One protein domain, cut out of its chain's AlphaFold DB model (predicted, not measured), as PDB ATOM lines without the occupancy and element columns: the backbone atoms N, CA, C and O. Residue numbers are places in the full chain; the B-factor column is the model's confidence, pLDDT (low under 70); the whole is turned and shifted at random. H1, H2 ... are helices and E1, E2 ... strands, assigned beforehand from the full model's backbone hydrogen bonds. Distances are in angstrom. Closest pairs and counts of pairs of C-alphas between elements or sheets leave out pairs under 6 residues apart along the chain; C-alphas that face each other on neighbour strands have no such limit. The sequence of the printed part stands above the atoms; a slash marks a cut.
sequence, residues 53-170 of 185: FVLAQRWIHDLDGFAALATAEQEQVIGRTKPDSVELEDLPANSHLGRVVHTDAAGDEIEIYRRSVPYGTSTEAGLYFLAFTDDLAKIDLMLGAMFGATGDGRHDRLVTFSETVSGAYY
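This is residues 53 to 170 of the 185 residues of the protein "Dyp-type peroxidase" of Acidimicrobiia bacterium (UniProt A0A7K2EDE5). A strongly twisted sheet of four strands makes a wall along one side of the domain, and a group of short helices and long loops, with H2, H3 and H5 in it, makes the other side. H4 starts beside the sheet, near the end of E3, and slants away from it to pack on H3; at the opposite end of the sheet, H1 follows E1 and H5 leads into E4. The printed part has 118 residues, with five named helices and four named strands in the order E1 H1 H2 H3 E2 E3 H4 H5 E4, and the class is mixed, helices and strands. The sheet has the order E2 - E3 - E1 - E4, all antiparallel. The whole is compact and rounded, with a radius of gyration of the C-alphas of 14.5 A and spans of 41 by 35 by 29 A.

E1 is residues 53 to 61, 25.3 A from first to last C-alpha, and begins with C-alpha 53 at (24.661, -14.678, 44.389). H1 is residues 63 to 67 and H2 residues 71 to 78, the latter 10.6 A long. H3 is residues 96 to 100, with C-alpha 96 at (18.738, -36.229, 45.411). E2 is residues 117 to 120, and E3 is residues 125 to 133, 25.9 A long. H4, the longest helix with 11 residues, is residues 136 to 146 and measures 15.4 A. H5 is residues 157 to 160. E4 is residues 162 to 170, 22.5 A long, bends by 63 degrees at residue 165 and ends with C-alpha 170 at (19.581, -12.024, 45.846).

E1 is an inner strand of the sheet, antiparallel to E4 at 162 degrees, with N 54 and O 170 2.8 A apart and N 163 and O 60 also 2.8 A apart, within hydrogen-bond range. E1 is antiparallel to E3 too, at 163 degrees, with N 57 and O 129 at 2.8 A. E2 and E3 form a hairpin at 152 degrees, with N 119 and O 126 at 2.9 A. E2 and E4 are the edge strands, and from edge to edge the strands' lines turn by 57 degrees. Residues 113 to 114 form a short antiparallel pairing with residues 131 to 132 of E3. H1 only grazes the sheet, with its residues 63 to 66, and is only just on it, with 5 pairs of C-alphas within 10 A. H1 and H2 are close but not clearly touching, with the C-alphas of Phe 66 and Gln 74 closest at 7.1 A. H2 and H3 only just touch, with 3 pairs of C-alphas within 8 A, the closest those of Ile 78 and His 96 at 4.8 A. H2 and H5 touch, closest at the C-alphas of Val 77 and Arg 157, 5.5 A. H3 and H4 touch with 8 pairs, closest at the C-alphas of Val 100 and Met 142, 5.0 A. H4 only grazes the sheet, with its residues 136 to 139. H2 and H3 are not on the sheet, and H5 is only just not on it, with 4 pairs of C-alphas within 10 A. Among the pairs that are apart are H2 and H4, and H1 and H5. E3, H4 H5 and E4 make a split strand-helix-strand unit, two strands running the same way with E1 between them in the sheet, and its crossover is right-handed. Every O i to N i+4 pair is within hydrogen-bond range in H1, H2, H3 and H4; H5 is too short for such a pair.

The two C-alphas farthest apart are those of Ala 106 and Ser 122, 47.2 A, while those of the first and last printed residues, Phe 53 and Tyr 170, are 5.9 A apart. The printed part has no cut. The links from H2 to H3, residues 79 to 95, and from H3 to E2, residues 101 to 116, are long; C-alphas of the second lie 10 to 24 A from the mean of all C-alphas. The mean pLDDT of the printed part is 96.6, and no printed residue is under 70.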
ATOM      1  N   PHE A  53      26.070 -14.424  44.649       98.12
ATOM      2  CA  PHE A  53      24.661 -14.678  44.389       98.12
ATOM      3  C   PHE A  53      24.097 -15.584  45.475       98.12
ATOM      4  O   PHE A  53      24.739 -16.544  45.895       98.12
ATOM      5  N   VAL A  54      22.877 -15.289  45.914       98.25
ATOM      6  CA  VAL A  54      22.198 -16.041  46.965       98.25
ATOM      7  C   VAL A  54      20.875 -16.562  46.434       98.25
ATOM      8  O   VAL A  54      20.034 -15.775  46.004       98.25
ATOM      9  N   LEU A  55      20.664 -17.873  46.513       98.44
ATOM     10  CA  LEU A  55      19.346 -18.474  46.346       98.44
ATOM     11  C   LEU A  55      18.764 -18.763  47.728       98.44
ATOM     12  O   LEU A  55      19.349 -19.518  48.503       98.44
ATOM     13  N   ALA A  56      17.601 -18.184  48.020       97.62
ATOM     14  CA  ALA A  56      16.816 -18.502  49.205       97.62
ATOM     15  C   ALA A  56      15.499 -19.157  48.788       97.62
ATOM     16  O   ALA A  56      14.718 -18.570  48.034       97.62
ATOM     17  N   GLN A  57      15.236 -20.358  49.290       98.19
ATOM     18  CA  GLN A  57      14.004 -21.094  49.034       98.19
ATOM     19  C   GLN A  57      13.415 -21.630  50.330       98.19
ATOM     20  O   GLN A  57      14.123 -22.015  51.257       98.19
ATOM     21  N   ARG A  58      12.088 -21.687  50.373       97.50
ATOM     22  CA  ARG A  58      11.358 -22.294  51.479       97.50
ATOM     23  C   ARG A  58      10.698 -23.565  50.988       97.50
ATOM     24  O   ARG A  58       9.867 -23.504  50.082       97.50
ATOM     25  N   TRP A  59      11.045 -24.668  51.629       98.31
ATOM     26  CA  TRP A  59      10.548 -25.994  51.314       98.31
ATOM     27  C   TRP A  59       9.682 -26.518  52.456       98.31
ATOM     28  O   TRP A  59      10.106 -26.490  53.608       98.31
ATOM     29  N   ILE A  60       8.477 -26.991  52.144       98.44
ATOM     30  CA  ILE A  60       7.611 -27.706  53.089       98.44
ATOM     31  C   ILE A  60       7.737 -29.195  52.795       98.44
ATOM     32  O   ILE A  60       7.597 -29.601  51.644       98.44
ATOM     33  N   HIS A  61       7.989 -30.004  53.819       98.50
ATOM     34  CA  HIS A  61       8.123 -31.449  53.664       98.50
ATOM     35  C   HIS A  61       6.816 -32.178  53.983       98.50
ATOM     36  O   HIS A  61       6.147 -31.872  54.972       98.50
ATOM     37  N   ASP A  62       6.511 -33.207  53.196       98.38
ATOM     38  CA  ASP A  62       5.607 -34.289  53.582       98.38
ATOM     39  C   ASP A  62       6.382 -35.296  54.444       98.38
ATOM     40  O   ASP A  62       6.879 -36.325  53.976       98.38
ATOM     41  N   LEU A  63       6.550 -34.950  55.724       97.88
ATOM     42  CA  LEU A  63       7.309 -35.768  56.672       97.88
ATOM     43  C   LEU A  63       6.648 -37.126  56.927       97.88
ATOM     44  O   LEU A  63       7.363 -38.110  57.104       97.88
ATOM     45  N   ASP A  64       5.316 -37.190  56.918       97.62
ATOM     46  CA  ASP A  64       4.576 -38.435  57.130       97.62
ATOM     47  C   ASP A  64       4.725 -39.367  55.921       97.62
ATOM     48  O   ASP A  64       5.045 -40.547  56.087       97.62
ATOM     49  N   GLY A  65       4.573 -38.837  54.702       98.25
ATOM     50  CA  GLY A  65       4.788 -39.587  53.467       98.25
ATOM     51  C   GLY A  65       6.221 -40.100  53.340       98.25
ATOM     52  O   GLY A  65       6.432 -41.264  52.995       98.25
ATOM     53  N   PHE A  66       7.215 -39.281  53.697       98.56
ATOM     54  CA  PHE A  66       8.611 -39.715  53.701       98.56
ATOM     55  C   PHE A  66       8.893 -40.759  54.792       98.56
ATOM     56  O   PHE A  66       9.570 -41.758  54.541       98.56
ATOM     57  N   ALA A  67       8.346 -40.575  55.999       98.06
ATOM     58  CA  ALA A  67       8.512 -41.507  57.115       98.06
ATOM     59  C   ALA A  67       7.820 -42.861  56.892       98.06
ATOM     60  O   ALA A  67       8.220 -43.845  57.515       98.06
ATOM     61  N   ALA A  68       6.817 -42.927  56.011       98.44
ATOM     62  CA  ALA A  68       6.148 -44.169  55.635       98.44
ATOM     63  C   ALA A  68       7.027 -45.103  54.781       98.44
ATOM     64  O   ALA A  68       6.775 -46.310  54.747       98.44
ATOM     65  N   LEU A  69       8.054 -44.570  54.110       98.62
ATOM     66  CA  LEU A  69       9.041 -45.368  53.382       98.62
ATOM     67  C   LEU A  69       9.914 -46.184  54.342       98.62
ATOM     68  O   LEU A  69      10.261 -45.725  55.435       98.62
ATOM     69  N   ALA A  70      10.363 -47.360  53.902       98.44
ATOM     70  CA  ALA A  70      11.411 -48.076  54.625       98.44
ATOM     71  C   ALA A  70      12.719 -47.264  54.609       98.44
ATOM     72  O   ALA A  70      13.006 -46.569  53.635       98.44
ATOM     73  N   THR A  71      13.565 -47.383  55.641       98.50
ATOM     74  CA  THR A  71      14.839 -46.634  55.707       98.50
ATOM     75  C   THR A  71      15.684 -46.811  54.445       98.50
ATOM     76  O   THR A  71      16.141 -45.820  53.894       98.50
ATOM     77  N   ALA A  72      15.807 -48.037  53.929       98.19
ATOM     78  CA  ALA A  72      16.553 -48.300  52.696       98.19
ATOM     79  C   ALA A  72      15.980 -47.551  51.475       98.19
ATOM     80  O   ALA A  72      16.721 -47.121  50.597       98.19
ATOM     81  N   GLU A  73      14.662 -47.348  51.415       98.50
ATOM     82  CA  GLU A  73      14.034 -46.565  50.348       98.50
ATOM     83  C   GLU A  73      14.274 -45.065  50.535       98.50
ATOM     84  O   GLU A  73      14.520 -44.373  49.551       98.50
ATOM     85  N   GLN A  74      14.250 -44.562  51.775       98.75
ATOM     86  CA  GLN A  74      14.622 -43.176  52.084       98.75
ATOM     87  C   GLN A  74      16.076 -42.899  51.685       98.75
ATOM     88  O   GLN A  74      16.366 -41.876  51.069       98.75
ATOM     89  N   GLU A  75      16.983 -43.829  51.982       98.69
ATOM     90  CA  GLU A  75      18.393 -43.747  51.592       98.69
ATOM     91  C   GLU A  75      18.542 -43.710  50.071       98.69
ATOM     92  O   GLU A  75      19.303 -42.901  49.560       98.69
ATOM     93  N   GLN A  76      17.750 -44.482  49.320       98.56
ATOM     94  CA  GLN A  76      17.718 -44.398  47.854       98.56
ATOM     95  C   GLN A  76      17.068 -43.113  47.310       98.56
ATOM     96  O   GLN A  76      17.340 -42.735  46.170       98.56
ATOM     97  N   VAL A  77      16.181 -42.457  48.067       98.69
ATOM     98  CA  VAL A  77      15.653 -41.130  47.708       98.69
ATOM     99  C   VAL A  77      16.741 -40.073  47.873       98.69
ATOM    100  O   VAL A  77      16.880 -39.222  47.004       98.69
ATOM    101  N   ILE A  78      17.524 -40.132  48.952       98.50
ATOM    102  CA  ILE A  78      18.549 -39.125  49.260       98.50
ATOM    103  C   ILE A  78      19.870 -39.387  48.524       98.50
ATOM    104  O   ILE A  78      20.488 -38.452  48.025       98.50
ATOM    105  N   GLY A  79      20.288 -40.646  48.422       98.44
ATOM    106  CA  GLY A  79      21.582 -41.075  47.882       98.44
ATOM    107  C   GLY A  79      22.659 -41.342  48.940       98.44
ATOM    108  O   GLY A  79      23.814 -41.566  48.591       98.44
ATOM    109  N   ARG A  80      22.307 -41.328  50.233       98.50
ATOM    110  CA  ARG A  80      23.232 -41.585  51.353       98.50
ATOM    111  C   ARG A  80      22.557 -42.418  52.432       98.50
ATOM    112  O   ARG A  80      21.332 -42.416  52.517       98.50
ATOM    113  N   THR A  81      23.332 -43.077  53.282       98.38
ATOM    114  CA  THR A  81      22.832 -43.766  54.475       98.38
ATOM    115  C   THR A  81      22.297 -42.769  55.503       98.38
ATOM    116  O   THR A  81      22.826 -41.670  55.697       98.38
ATOM    117  N   LYS A  82      21.219 -43.136  56.197       98.06
ATOM    118  CA  LYS A  82      20.537 -42.230  57.129       98.06
ATOM    119  C   LYS A  82      21.333 -41.963  58.412       98.06
ATOM    120  O   LYS A  82      21.384 -40.802  58.827       98.06
ATOM    121  N   PRO A  83      21.926 -42.968  59.087       97.06
ATOM    122  CA  PRO A  83      22.573 -42.745  60.381       97.06
ATOM    123  C   PRO A  83      23.845 -41.902  60.286       97.06
ATOM    124  O   PRO A  83      24.038 -41.012  61.109       97.06
ATOM    125  N   ASP A  84      24.681 -42.164  59.288       95.31
ATOM    126  CA  ASP A  84      26.067 -41.700  59.202       95.31
ATOM    127  C   ASP A  84      26.397 -40.954  57.902       95.31
ATOM    128  O   ASP A  84      27.510 -40.456  57.768       95.31
ATOM    129  N   SER A  85      25.430 -40.784  56.990       97.12
ATOM    130  CA  SER A  85      25.598 -40.008  55.754       97.12
ATOM    131  C   SER A  85      26.766 -40.509  54.902       97.12
ATOM    132  O   SER A  85      27.541 -39.720  54.370       97.12
ATOM    133  N   VAL A  86      26.896 -41.824  54.764       97.62
ATOM    134  CA  VAL A  86      27.811 -42.462  53.815       97.62
ATOM    135  C   VAL A  86      27.126 -42.511  52.454       97.62
ATOM    136  O   VAL A  86      25.956 -42.883  52.365       97.62
ATOM    137  N   GLU A  87      27.820 -42.103  51.396       97.56
ATOM    138  CA  GLU A  87      27.300 -42.216  50.030       97.56
ATOM    139  C   GLU A  87      27.010 -43.674  49.659       97.56
ATOM    140  O   GLU A  87      27.750 -44.585  50.034       97.56
ATOM    141  N   LEU A  88      25.906 -43.905  48.947       97.88
ATOM    142  CA  LEU A  88      25.551 -45.247  48.492       97.88
ATOM    143  C   LEU A  88      26.458 -45.688  47.337       97.88
ATOM    144  O   LEU A  88      26.601 -44.962  46.361       97.88
ATOM    145  N   GLU A  89      26.979 -46.917  47.405       95.12
ATOM    146  CA  GLU A  89      27.770 -47.510  46.312       95.12
ATOM    147  C   GLU A  89      26.969 -47.577  44.998       95.12
ATOM    148  O   GLU A  89      27.457 -47.190  43.940       95.12
ATOM    149  N   ASP A  90      25.708 -48.013  45.081       94.50
ATOM    150  CA  ASP A  90      24.770 -48.057  43.957       94.50
ATOM    151  C   ASP A  90      23.855 -46.821  43.974       94.50
ATOM    152  O   ASP A  90      22.661 -46.911  44.283       94.50
ATOM    153  N   LEU A  91      24.419 -45.647  43.668       95.56
ATOM    154  CA  LEU A  91      23.695 -44.374  43.692       95.56
ATOM    155  C   LEU A  91      22.594 -44.314  42.610       95.56
ATOM    156  O   LEU A  91      22.898 -44.291  41.410       95.56
ATOM    157  N   PRO A  92      21.297 -44.224  42.972       97.31
ATOM    158  CA  PRO A  92      20.239 -44.108  41.977       97.31
ATOM    159  C   PRO A  92      20.335 -42.779  41.219       97.31
ATOM    160  O   PRO A  92      20.397 -41.712  41.828       97.31
ATOM    161  N   ALA A  93      20.229 -42.821  39.889       96.25
ATOM    162  CA  ALA A  93      20.312 -41.631  39.028       96.25
ATOM    163  C   ALA A  93      19.194 -40.587  39.251       96.25
ATOM    164  O   ALA A  93      19.234 -39.501  38.678       96.25
ATOM    165  N   ASN A  94      18.157 -40.934  40.018       97.44
ATOM    166  CA  ASN A  94      17.070 -40.045  40.429       97.44
ATOM    167  C   ASN A  94      17.016 -39.807  41.949       97.44
ATOM    168  O   ASN A  94      16.029 -39.258  42.438       97.44
ATOM    169  N   SER A  95      18.040 -40.232  42.692       98.44
ATOM    170  CA  SER A  95      18.246 -39.796  44.077       98.44
ATOM    171  C   SER A  95      18.623 -38.314  44.118       98.44
ATOM    172  O   SER A  95      19.166 -37.806  43.139       98.44
ATOM    173  N   HIS A  96      18.387 -37.637  45.242       98.38
ATOM    174  CA  HIS A  96      18.738 -36.229  45.411       98.38
ATOM    175  C   HIS A  96      20.211 -35.979  45.078       98.38
ATOM    176  O   HIS A  96      20.501 -35.179  44.192       98.38
ATOM    177  N   LEU A  97      21.128 -36.742  45.689       97.44
ATOM    178  CA  LEU A  97      22.564 -36.648  45.416       97.44
ATOM    179  C   LEU A  97      22.878 -36.857  43.923       97.44
ATOM    180  O   LEU A  97      23.547 -36.025  43.318       97.44
ATOM    181  N   GLY A  98      22.296 -37.884  43.294       96.56
ATOM    182  CA  GLY A  98      22.467 -38.151  41.861       96.56
ATOM    183  C   GLY A  98      21.871 -37.088  40.924       96.56
ATOM    184  O   GLY A  98      22.120 -37.134  39.720       96.56
ATOM    185  N   ARG A  99      21.070 -36.145  41.440       97.75
ATOM    186  CA  ARG A  99      20.544 -34.999  40.679       97.75
ATOM    187  C   ARG A  99      21.286 -33.697  40.941       97.75
ATOM    188  O   ARG A  99      21.198 -32.812  40.093       97.75
ATOM    189  N   VAL A 100      21.978 -33.557  42.069       96.38
ATOM    190  CA  VAL A 100      22.622 -32.289  42.456       96.38
ATOM    191  C   VAL A 100      24.145 -32.317  42.377       96.38
ATOM    192  O   VAL A 100      24.736 -31.247  42.300       96.38
ATOM    193  N   VAL A 101      24.775 -33.492  42.335       95.31
ATOM    194  CA  VAL A 101      26.216 -33.614  42.074       95.31
ATOM    195  C   VAL A 101      26.452 -33.630  40.567       95.31
ATOM    196  O   VAL A 101      25.937 -34.491  39.852       95.31
ATOM    197  N   HIS A 102      27.233 -32.665  40.086       94.88
ATOM    198  CA  HIS A 102      27.617 -32.523  38.681       94.88
ATOM    199  C   HIS A 102      29.114 -32.271  38.590       94.88
ATOM    200  O   HIS A 102      29.696 -31.688  39.498       94.88
ATOM    201  N   THR A 103      29.719 -32.666  37.475       95.88
ATOM    202  CA  THR A 103      31.121 -32.371  37.162       95.88
ATOM    203  C   THR A 103      31.220 -31.561  35.881       95.88
ATOM    204  O   THR A 103      30.364 -31.651  34.994       95.88
ATOM    205  N   ASP A 104      32.252 -30.732  35.794       93.88
ATOM    206  CA  ASP A 104      32.556 -29.961  34.601       93.88
ATOM    207  C   ASP A 104      33.319 -30.794  33.550       93.88
ATOM    208  O   ASP A 104      33.491 -32.010  33.661       93.88
ATOM    209  N   ALA A 105      33.782 -30.142  32.479       93.75
ATOM    210  CA  ALA A 105      34.520 -30.816  31.410       93.75
ATOM    211  C   ALA A 105      35.928 -31.293  31.820       93.75
ATOM    212  O   ALA A 105      36.493 -32.145  31.131       93.75
ATOM    213  N   ALA A 106      36.505 -30.736  32.888       94.19
ATOM    214  CA  ALA A 106      37.773 -31.173  33.466       94.19
ATOM    215  C   ALA A 106      37.587 -32.342  34.450       94.19
ATOM    216  O   ALA A 106      38.552 -33.051  34.738       94.19
ATOM    217  N   GLY A 107      36.345 -32.593  34.875       94.31
ATOM    218  CA  GLY A 107      35.988 -33.610  35.858       94.31
ATOM    219  C   GLY A 107      35.947 -33.076  37.289       94.31
ATOM    220  O   GLY A 107      35.807 -33.878  38.206       94.31
ATOM    221  N   ASP A 108      36.054 -31.757  37.471       92.81
ATOM    222  CA  ASP A 108      35.950 -31.106  38.773       92.81
ATOM    223  C   ASP A 108      34.471 -30.939  39.153       92.81
ATOM    224  O   ASP A 108      33.618 -30.711  38.288       92.81
ATOM    225  N   GLU A 109      34.142 -31.076  40.437       93.31
ATOM    226  CA  GLU A 109      32.762 -30.931  40.900       93.31
ATOM    227  C   GLU A 109      32.266 -29.485  40.774       93.31
ATOM    228  O   GLU A 109      32.947 -28.512  41.096       93.31
ATOM    229  N   ILE A 110      31.032 -29.343  40.295       95.00
ATOM    230  CA  ILE A 110      30.334 -28.066  40.216       95.00
ATOM    231  C   ILE A 110      29.617 -27.856  41.543       95.00
ATOM    232  O   ILE A 110      28.521 -28.368  41.768       95.00
ATOM    233  N   GLU A 111      30.233 -27.069  42.412       94.69
ATOM    234  CA  GLU A 111      29.773 -26.909  43.784       94.69
ATOM    235  C   GLU A 111      29.102 -25.551  44.055       94.69
ATOM    236  O   GLU A 111      29.365 -24.533  43.405       94.69
ATOM    237  N   ILE A 112      28.255 -25.538  45.087       95.75
ATOM    238  CA  ILE A 112      27.653 -24.346  45.700       95.75
ATOM    239  C   ILE A 112      27.839 -24.423  47.216       95.75
ATOM    240  O   ILE A 112      27.856 -25.510  47.791       95.75
ATOM    241  N   TYR A 113      27.905 -23.281  47.901       96.31
ATOM    242  CA  TYR A 113      28.006 -23.282  49.360       96.31
ATOM    243  C   TYR A 113      26.626 -23.176  50.009       96.31
ATOM    244  O   TYR A 113      25.925 -22.180  49.823       96.31
ATOM    245  N   ARG A 114      26.223 -24.176  50.802       95.75
ATOM    246  CA  ARG A 114      24.883 -24.224  51.407       95.75
ATOM    247  C   ARG A 114      24.909 -23.880  52.890       95.75
ATOM    248  O   ARG A 114      25.769 -24.308  53.654       95.75
ATOM    249  N   ARG A 115      23.910 -23.123  53.328       92.38
ATOM    250  CA  ARG A 115      23.632 -22.783  54.733       92.38
ATOM    251  C   ARG A 115      22.170 -23.042  55.072       92.38
ATOM    252  O   ARG A 115      21.561 -22.288  55.829       92.38
ATOM    253  N   SER A 116      21.622 -24.092  54.472       93.19
ATOM    254  CA  SER A 116      20.255 -24.532  54.692       93.19
ATOM    255  C   SER A 116      20.031 -24.898  56.154       93.19
ATOM    256  O   SER A 116      20.915 -25.439  56.818       93.19
ATOM    257  N   VAL A 117      18.850 -24.568  56.663       94.69
ATOM    258  CA  VAL A 117      18.480 -24.829  58.055       94.69
ATOM    259  C   VAL A 117      17.012 -25.234  58.152       94.69
ATOM    260  O   VAL A 117      16.165 -24.634  57.481       94.69
ATOM    261  N   PRO A 118      16.680 -26.218  59.000       97.69
ATOM    262  CA  PRO A 118      15.303 -26.537  59.330       97.69
ATOM    263  C   PRO A 118      14.504 -25.337  59.831       97.69
ATOM    264  O   PRO A 118      15.018 -24.462  60.535       97.69
ATOM    265  N   TYR A 119      13.214 -25.341  59.522       97.44
ATOM    266  CA  TYR A 119      12.223 -24.469  60.135       97.44
ATOM    267  C   TYR A 119      10.918 -25.233  60.373       97.44
ATOM    268  O   TYR A 119      10.667 -26.291  59.790       97.44
ATOM    269  N   GLY A 120      10.050 -24.681  61.216       94.31
ATOM    270  CA  GLY A 120       8.735 -25.257  61.433       94.31
ATOM    271  C   GLY A 120       7.821 -24.410  62.304       94.31
ATOM    272  O   GLY A 120       8.254 -23.556  63.075       94.31
ATOM    273  N   THR A 121       6.534 -24.668  62.146       90.69
ATOM    274  CA  THR A 121       5.410 -24.116  62.897       90.69
ATOM    275  C   THR A 121       4.524 -25.276  63.364       90.69
ATOM    276  O   THR A 121       4.875 -26.445  63.221       90.69
ATOM    277  N   SER A 122       3.347 -24.978  63.915       89.12
ATOM    278  CA  SER A 122       2.359 -26.010  64.247       89.12
ATOM    279  C   SER A 122       1.716 -26.680  63.026       89.12
ATOM    280  O   SER A 122       1.022 -27.676  63.205       89.12
ATOM    281  N   THR A 123       1.870 -26.125  61.820       90.75
ATOM    282  CA  THR A 123       1.183 -26.606  60.605       90.75
ATOM    283  C   THR A 123       2.119 -26.942  59.453       90.75
ATOM    284  O   THR A 123       1.719 -27.670  58.555       90.75
ATOM    285  N   GLU A 124       3.337 -26.406  59.445       94.94
ATOM    286  CA  GLU A 124       4.306 -26.614  58.368       94.94
ATOM    287  C   GLU A 124       5.677 -26.873  58.970       94.94
ATOM    288  O   GLU A 124       6.062 -26.219  59.936       94.94
ATOM    289  N   ALA A 125       6.443 -27.773  58.372       96.94
ATOM    290  CA  ALA A 125       7.832 -27.998  58.729       96.94
ATOM    291  C   ALA A 125       8.624 -28.327  57.467       96.94
ATOM    292  O   ALA A 125       8.099 -28.955  56.547       96.94
ATOM    293  N   GLY A 126       9.875 -27.891  57.415       97.94
ATOM    294  CA  GLY A 126      10.762 -28.264  56.328       97.94
ATOM    295  C   GLY A 126      12.087 -27.529  56.369       97.94
ATOM    296  O   GLY A 126      12.604 -27.238  57.450       97.94
ATOM    297  N   LEU A 127      12.619 -27.216  55.193       98.31
ATOM    298  CA  LEU A 127      13.954 -26.661  55.024       98.31
ATOM    299  C   LEU A 127      13.881 -25.240  54.470       98.31
ATOM    300  O   LEU A 127      13.244 -24.971  53.448       98.31
ATOM    301  N   TYR A 128      14.570 -24.315  55.128       97.62
ATOM    302  CA  TYR A 128      14.908 -23.043  54.514       97.62
ATOM    303  C   TYR A 128      16.236 -23.236  53.790       97.62
ATOM    304  O   TYR A 128      17.298 -23.233  54.411       97.62
ATOM    305  N   PHE A 129      16.162 -23.483  52.487       97.75
ATOM    306  CA  PHE A 129      17.328 -23.698  51.646       97.75
ATOM    307  C   PHE A 129      17.994 -22.357  51.355       97.75
ATOM    308  O   PHE A 129      17.352 -21.428  50.861       97.75
ATOM    309  N   LEU A 130      19.282 -22.260  51.674       96.56
ATOM    310  CA  LEU A 130      20.083 -21.068  51.432       96.56
ATOM    311  C   LEU A 130      21.387 -21.489  50.770       96.56
ATOM    312  O   LEU A 130      22.159 -22.239  51.363       96.56
ATOM    313  N   ALA A 131      21.631 -21.001  49.562       97.12
ATOM    314  CA  ALA A 131      22.829 -21.309  48.798       97.12
ATOM    315  C   ALA A 131      23.531 -20.040  48.330       97.12
ATOM    316  O   ALA A 131      22.877 -19.047  48.016       97.12
ATOM    317  N   PHE A 132      24.855 -20.111  48.269       97.38
ATOM    318  CA  PHE A 132      25.755 -19.059  47.825       97.38
ATOM    319  C   PHE A 132      26.584 -19.578  46.653       97.38
ATOM    320  O   PHE A 132      27.076 -20.707  46.695       97.38
ATOM    321  N   THR A 133      26.734 -18.755  45.621       97.31
ATOM    322  CA  THR A 133      27.482 -19.103  44.410       97.31
ATOM    323  C   THR A 133      28.075 -17.853  43.766       97.31
ATOM    324  O   THR A 133      27.520 -16.756  43.875       97.31
ATOM    325  N   ASP A 134      29.198 -18.016  43.084       96.88
ATOM    326  CA  ASP A 134      29.780 -17.017  42.189       96.88
ATOM    327  C   ASP A 134      29.115 -17.015  40.797       96.88
ATOM    328  O   ASP A 134      29.177 -16.015  40.085       96.88
ATOM    329  N   ASP A 135      28.423 -18.100  40.439       96.19
ATOM    330  CA  ASP A 135      27.777 -18.294  39.142       96.19
ATOM    331  C   ASP A 135      26.372 -18.904  39.292       96.19
ATOM    332  O   ASP A 135      26.180 -19.979  39.873       96.19
ATOM    333  N   LEU A 136      25.367 -18.209  38.748       96.31
ATOM    334  CA  LEU A 136      23.969 -18.647  38.744       96.31
ATOM    335  C   LEU A 136      23.737 -19.889  37.871       96.31
ATOM    336  O   LEU A 136      22.819 -20.655  38.160       96.31
ATOM    337  N   ALA A 137      24.577 -20.138  36.862       96.50
ATOM    338  CA  ALA A 137      24.442 -21.311  36.000       96.50
ATOM    339  C   ALA A 137      24.576 -22.628  36.784       96.50
ATOM    340  O   ALA A 137      23.917 -23.611  36.446       96.50
ATOM    341  N   LYS A 138      25.361 -22.637  37.873       97.06
ATOM    342  CA  LYS A 138      25.491 -23.789  38.781       97.06
ATOM    343  C   LYS A 138      24.154 -24.130  39.447       97.06
ATOM    344  O   LYS A 138      23.758 -25.291  39.513       97.06
ATOM    345  N   ILE A 139      23.424 -23.106  39.891       97.00
ATOM    346  CA  ILE A 139      22.102 -23.267  40.508       97.00
ATOM    347  C   ILE A 139      21.072 -23.719  39.472       97.00
ATOM    348  O   ILE A 139      20.301 -24.639  39.747       97.00
ATOM    349  N   ASP A 140      21.068 -23.114  38.283       96.12
ATOM    350  CA  ASP A 140      20.143 -23.485  37.208       96.12
ATOM    351  C   ASP A 140      20.358 -24.935  36.748       96.12
ATOM    352  O   ASP A 140      19.387 -25.650  36.496       96.12
ATOM    353  N   LEU A 141      21.612 -25.396  36.700       97.00
ATOM    354  CA  LEU A 141      21.962 -26.790  36.432       97.00
ATOM    355  C   LEU A 141      21.345 -27.733  37.474       97.00
ATOM    356  O   LEU A 141      20.626 -28.667  37.109       97.00
ATOM    357  N   MET A 142      21.580 -27.468  38.763       97.69
ATOM    358  CA  MET A 142      21.075 -28.306  39.856       97.69
ATOM    359  C   MET A 142      19.543 -28.308  39.912       97.69
ATOM    360  O   MET A 142      18.929 -29.374  39.934       97.69
ATOM    361  N   LEU A 143      18.895 -27.137  39.859       97.25
ATOM    362  CA  LEU A 143      17.430 -27.043  39.858       97.25
ATOM    363  C   LEU A 143      16.821 -27.669  38.597       97.25
ATOM    364  O   LEU A 143      15.817 -28.379  38.681       97.25
ATOM    365  N   GLY A 144      17.434 -27.455  37.431       97.06
ATOM    366  CA  GLY A 144      17.007 -28.066  36.178       97.06
ATOM    367  C   GLY A 144      17.050 -29.591  36.248       97.06
ATOM    368  O   GLY A 144      16.091 -30.256  35.851       97.06
ATOM    369  N   ALA A 145      18.111 -30.157  36.824       97.56
ATOM    370  CA  ALA A 145      18.212 -31.590  37.065       97.56
ATOM    371  C   ALA A 145      17.177 -32.078  38.090       97.56
ATOM    372  O   ALA A 145      16.527 -33.100  37.846       97.56
ATOM    373  N   MET A 146      16.964 -31.353  39.192       98.06
ATOM    374  CA  MET A 146      15.974 -31.721  40.208       98.06
ATOM    375  C   MET A 146      14.552 -31.789  39.640       98.06
ATOM    376  O   MET A 146      13.837 -32.757  39.883       98.06
ATOM    377  N   PHE A 147      14.155 -30.808  38.828       96.75
ATOM    378  CA  PHE A 147      12.802 -30.722  38.265       96.75
ATOM    379  C   PHE A 147      12.644 -31.389  36.888       96.75
ATOM    380  O   PHE A 147      11.589 -31.284  36.263       96.75
ATOM    381  N   GLY A 148      13.669 -32.102  36.412       95.50
ATOM    382  CA  GLY A 148      13.621 -32.883  35.172       95.50
ATOM    383  C   GLY A 148      13.628 -32.071  33.877       95.50
ATOM    384  O   GLY A 148      13.190 -32.550  32.832       95.50
ATOM    385  N   ALA A 149      14.173 -30.856  33.919       95.12
ATOM    386  CA  ALA A 149      14.390 -30.004  32.753       95.12
ATOM    387  C   ALA A 149      15.610 -30.422  31.902       95.12
ATOM    388  O   ALA A 149      15.875 -29.820  30.865       95.12
ATOM    389  N   THR A 150      16.340 -31.467  32.301       90.88
ATOM    390  CA  THR A 150      17.543 -31.987  31.622       90.88
ATOM    391  C   THR A 150      17.254 -32.857  30.394       90.88
ATOM    392  O   THR A 150      18.174 -33.188  29.653       90.88
ATOM    393  N   GLY A 151      15.997 -33.253  30.160       89.81
ATOM    394  CA  GLY A 151      15.598 -34.047  28.986       89.81
ATOM    395  C   GLY A 151      15.881 -35.555  29.073       89.81
ATOM    396  O   GLY A 151      15.554 -36.287  28.143       89.81
ATOM    397  N   ASP A 152      16.419 -36.045  30.192       92.75
ATOM    398  CA  ASP A 152      16.680 -37.469  30.458       92.75
ATOM    399  C   ASP A 152      15.465 -38.222  31.037       92.75
ATOM    400  O   ASP A 152      15.551 -39.411  31.347       92.75
ATOM    401  N   GLY A 153      14.324 -37.538  31.178       92.44
ATOM    402  CA  GLY A 153      13.067 -38.111  31.667       92.44
ATOM    403  C   GLY A 153      13.062 -38.430  33.163       92.44
ATOM    404  O   GLY A 153      12.185 -39.161  33.626       92.44
ATOM    405  N   ARG A 154      14.034 -37.912  33.923       94.69
ATOM    406  CA  ARG A 154      14.184 -38.144  35.363       94.69
ATOM    407  C   ARG A 154      14.016 -36.836  36.125       94.69
ATOM    408  O   ARG A 154      14.393 -35.782  35.636       94.69
ATOM    409  N   HIS A 155      13.483 -36.927  37.333       96.69
ATOM    410  CA  HIS A 155      13.438 -35.841  38.307       96.69
ATOM    411  C   HIS A 155      13.937 -36.379  39.648       96.69
ATOM    412  O   HIS A 155      14.008 -37.594  39.847       96.69
ATOM    413  N   ASP A 156      14.292 -35.479  40.549       98.44
ATOM    414  CA  ASP A 156      14.708 -35.807  41.904       98.44
ATOM    415  C   ASP A 156      13.542 -36.390  42.708       98.44
ATOM    416  O   ASP A 156      12.497 -35.765  42.880       98.44
ATOM    417  N   ARG A 157      13.712 -37.603  43.238       98.19
ATOM    418  CA  ARG A 157      12.687 -38.249  44.065       98.19
ATOM    419  C   ARG A 157      12.355 -37.452  45.327       98.19
ATOM    420  O   ARG A 157      11.225 -37.551  45.799       98.19
ATOM    421  N   LEU A 158      13.285 -36.663  45.867       98.38
ATOM    422  CA  LEU A 158      13.043 -35.859  47.066       98.38
ATOM    423  C   LEU A 158      11.944 -34.814  46.843       98.38
ATOM    424  O   LEU A 158      11.166 -34.560  47.761       98.38
ATOM    425  N   VAL A 159      11.790 -34.280  45.621       97.50
ATOM    426  CA  VAL A 159      10.722 -33.304  45.329       97.50
ATOM    427  C   VAL A 159       9.315 -33.917  45.337       97.50
ATOM    428  O   VAL A 159       8.329 -33.191  45.300       97.50
ATOM    429  N   THR A 160       9.194 -35.247  45.445       97.44
ATOM    430  CA  THR A 160       7.904 -35.910  45.728       97.44
ATOM    431  C   THR A 160       7.467 -35.710  47.183       97.44
ATOM    432  O   THR A 160       6.277 -35.741  47.474       97.44
ATOM    433  N   PHE A 161       8.419 -35.490  48.095       98.44
ATOM    434  CA  PHE A 161       8.188 -35.359  49.538       98.44
ATOM    435  C   PHE A 161       8.478 -33.948  50.056       98.44
ATOM    436  O   PHE A 161       8.497 -33.717  51.263       98.44
ATOM    437  N   SER A 162       8.764 -33.006  49.162       98.19
ATOM    438  CA  SER A 162       9.174 -31.658  49.522       98.19
ATOM    439  C   SER A 162       8.749 -30.668  48.445       98.19
ATOM    440  O   SER A 162       9.165 -30.778  47.293       98.19
ATOM    441  N   GLU A 163       7.936 -29.684  48.824       97.56
ATOM    442  CA  GLU A 163       7.408 -28.654  47.932       97.56
ATOM    443  C   GLU A 163       8.103 -27.311  48.179       97.56
ATOM    444  O   GLU A 163       8.114 -26.798  49.301       97.56
ATOM    445  N   THR A 164       8.631 -26.694  47.119       96.50
ATOM    446  CA  THR A 164       9.142 -25.317  47.171       96.50
ATOM    447  C   THR A 164       7.994 -24.315  47.065       96.50
ATOM    448  O   THR A 164       7.410 -24.105  46.006       96.50
ATOM    449  N   VAL A 165       7.699 -23.629  48.163       96.44
ATOM    450  CA  VAL A 165       6.558 -22.701  48.277       96.44
ATOM    451  C   VAL A 165       6.950 -21.228  48.158       96.44
ATOM    452  O   VAL A 165       6.096 -20.341  48.130       96.44
ATOM    453  N   SER A 166       8.249 -20.934  48.118       96.12
ATOM    454  CA  SER A 166       8.781 -19.628  47.725       96.12
ATOM    455  C   SER A 166      10.245 -19.753  47.328       96.12
ATOM    456  O   SER A 166      10.972 -20.520  47.954       96.12
ATOM    457  N   GLY A 167      10.688 -18.935  46.377       96.06
ATOM    458  CA  GLY A 167      12.090 -18.816  45.989       96.06
ATOM    459  C   GLY A 167      12.427 -17.387  45.585       96.06
ATOM    460  O   GLY A 167      11.588 -16.693  45.010       96.06
ATOM    461  N   ALA A 168      13.637 -16.944  45.904       96.94
ATOM    462  CA  ALA A 168      14.149 -15.644  45.501       96.94
ATOM    463  C   ALA A 168      15.664 -15.692  45.297       96.94
ATOM    464  O   ALA A 168      16.391 -16.319  46.070       96.94
ATOM    465  N   TYR A 169      16.114 -14.980  44.266       97.69
ATOM    466  CA  TYR A 169      17.521 -14.678  44.053       97.69
ATOM    467  C   TYR A 169      17.855 -13.317  44.653       97.69
ATOM    468  O   TYR A 169      17.121 -12.343  44.470       97.69
ATOM    469  N   TYR A 170      18.992 -13.250  45.332       97.75
ATOM    470  CA  TYR A 170      19.581 -12.024  45.846       97.75
ATOM    471  C   TYR A 170      21.041 -11.928  45.419       97.75
ATOM    472  O   TYR A 170      21.659 -12.900  44.990       97.75
TER     473      TYR A 170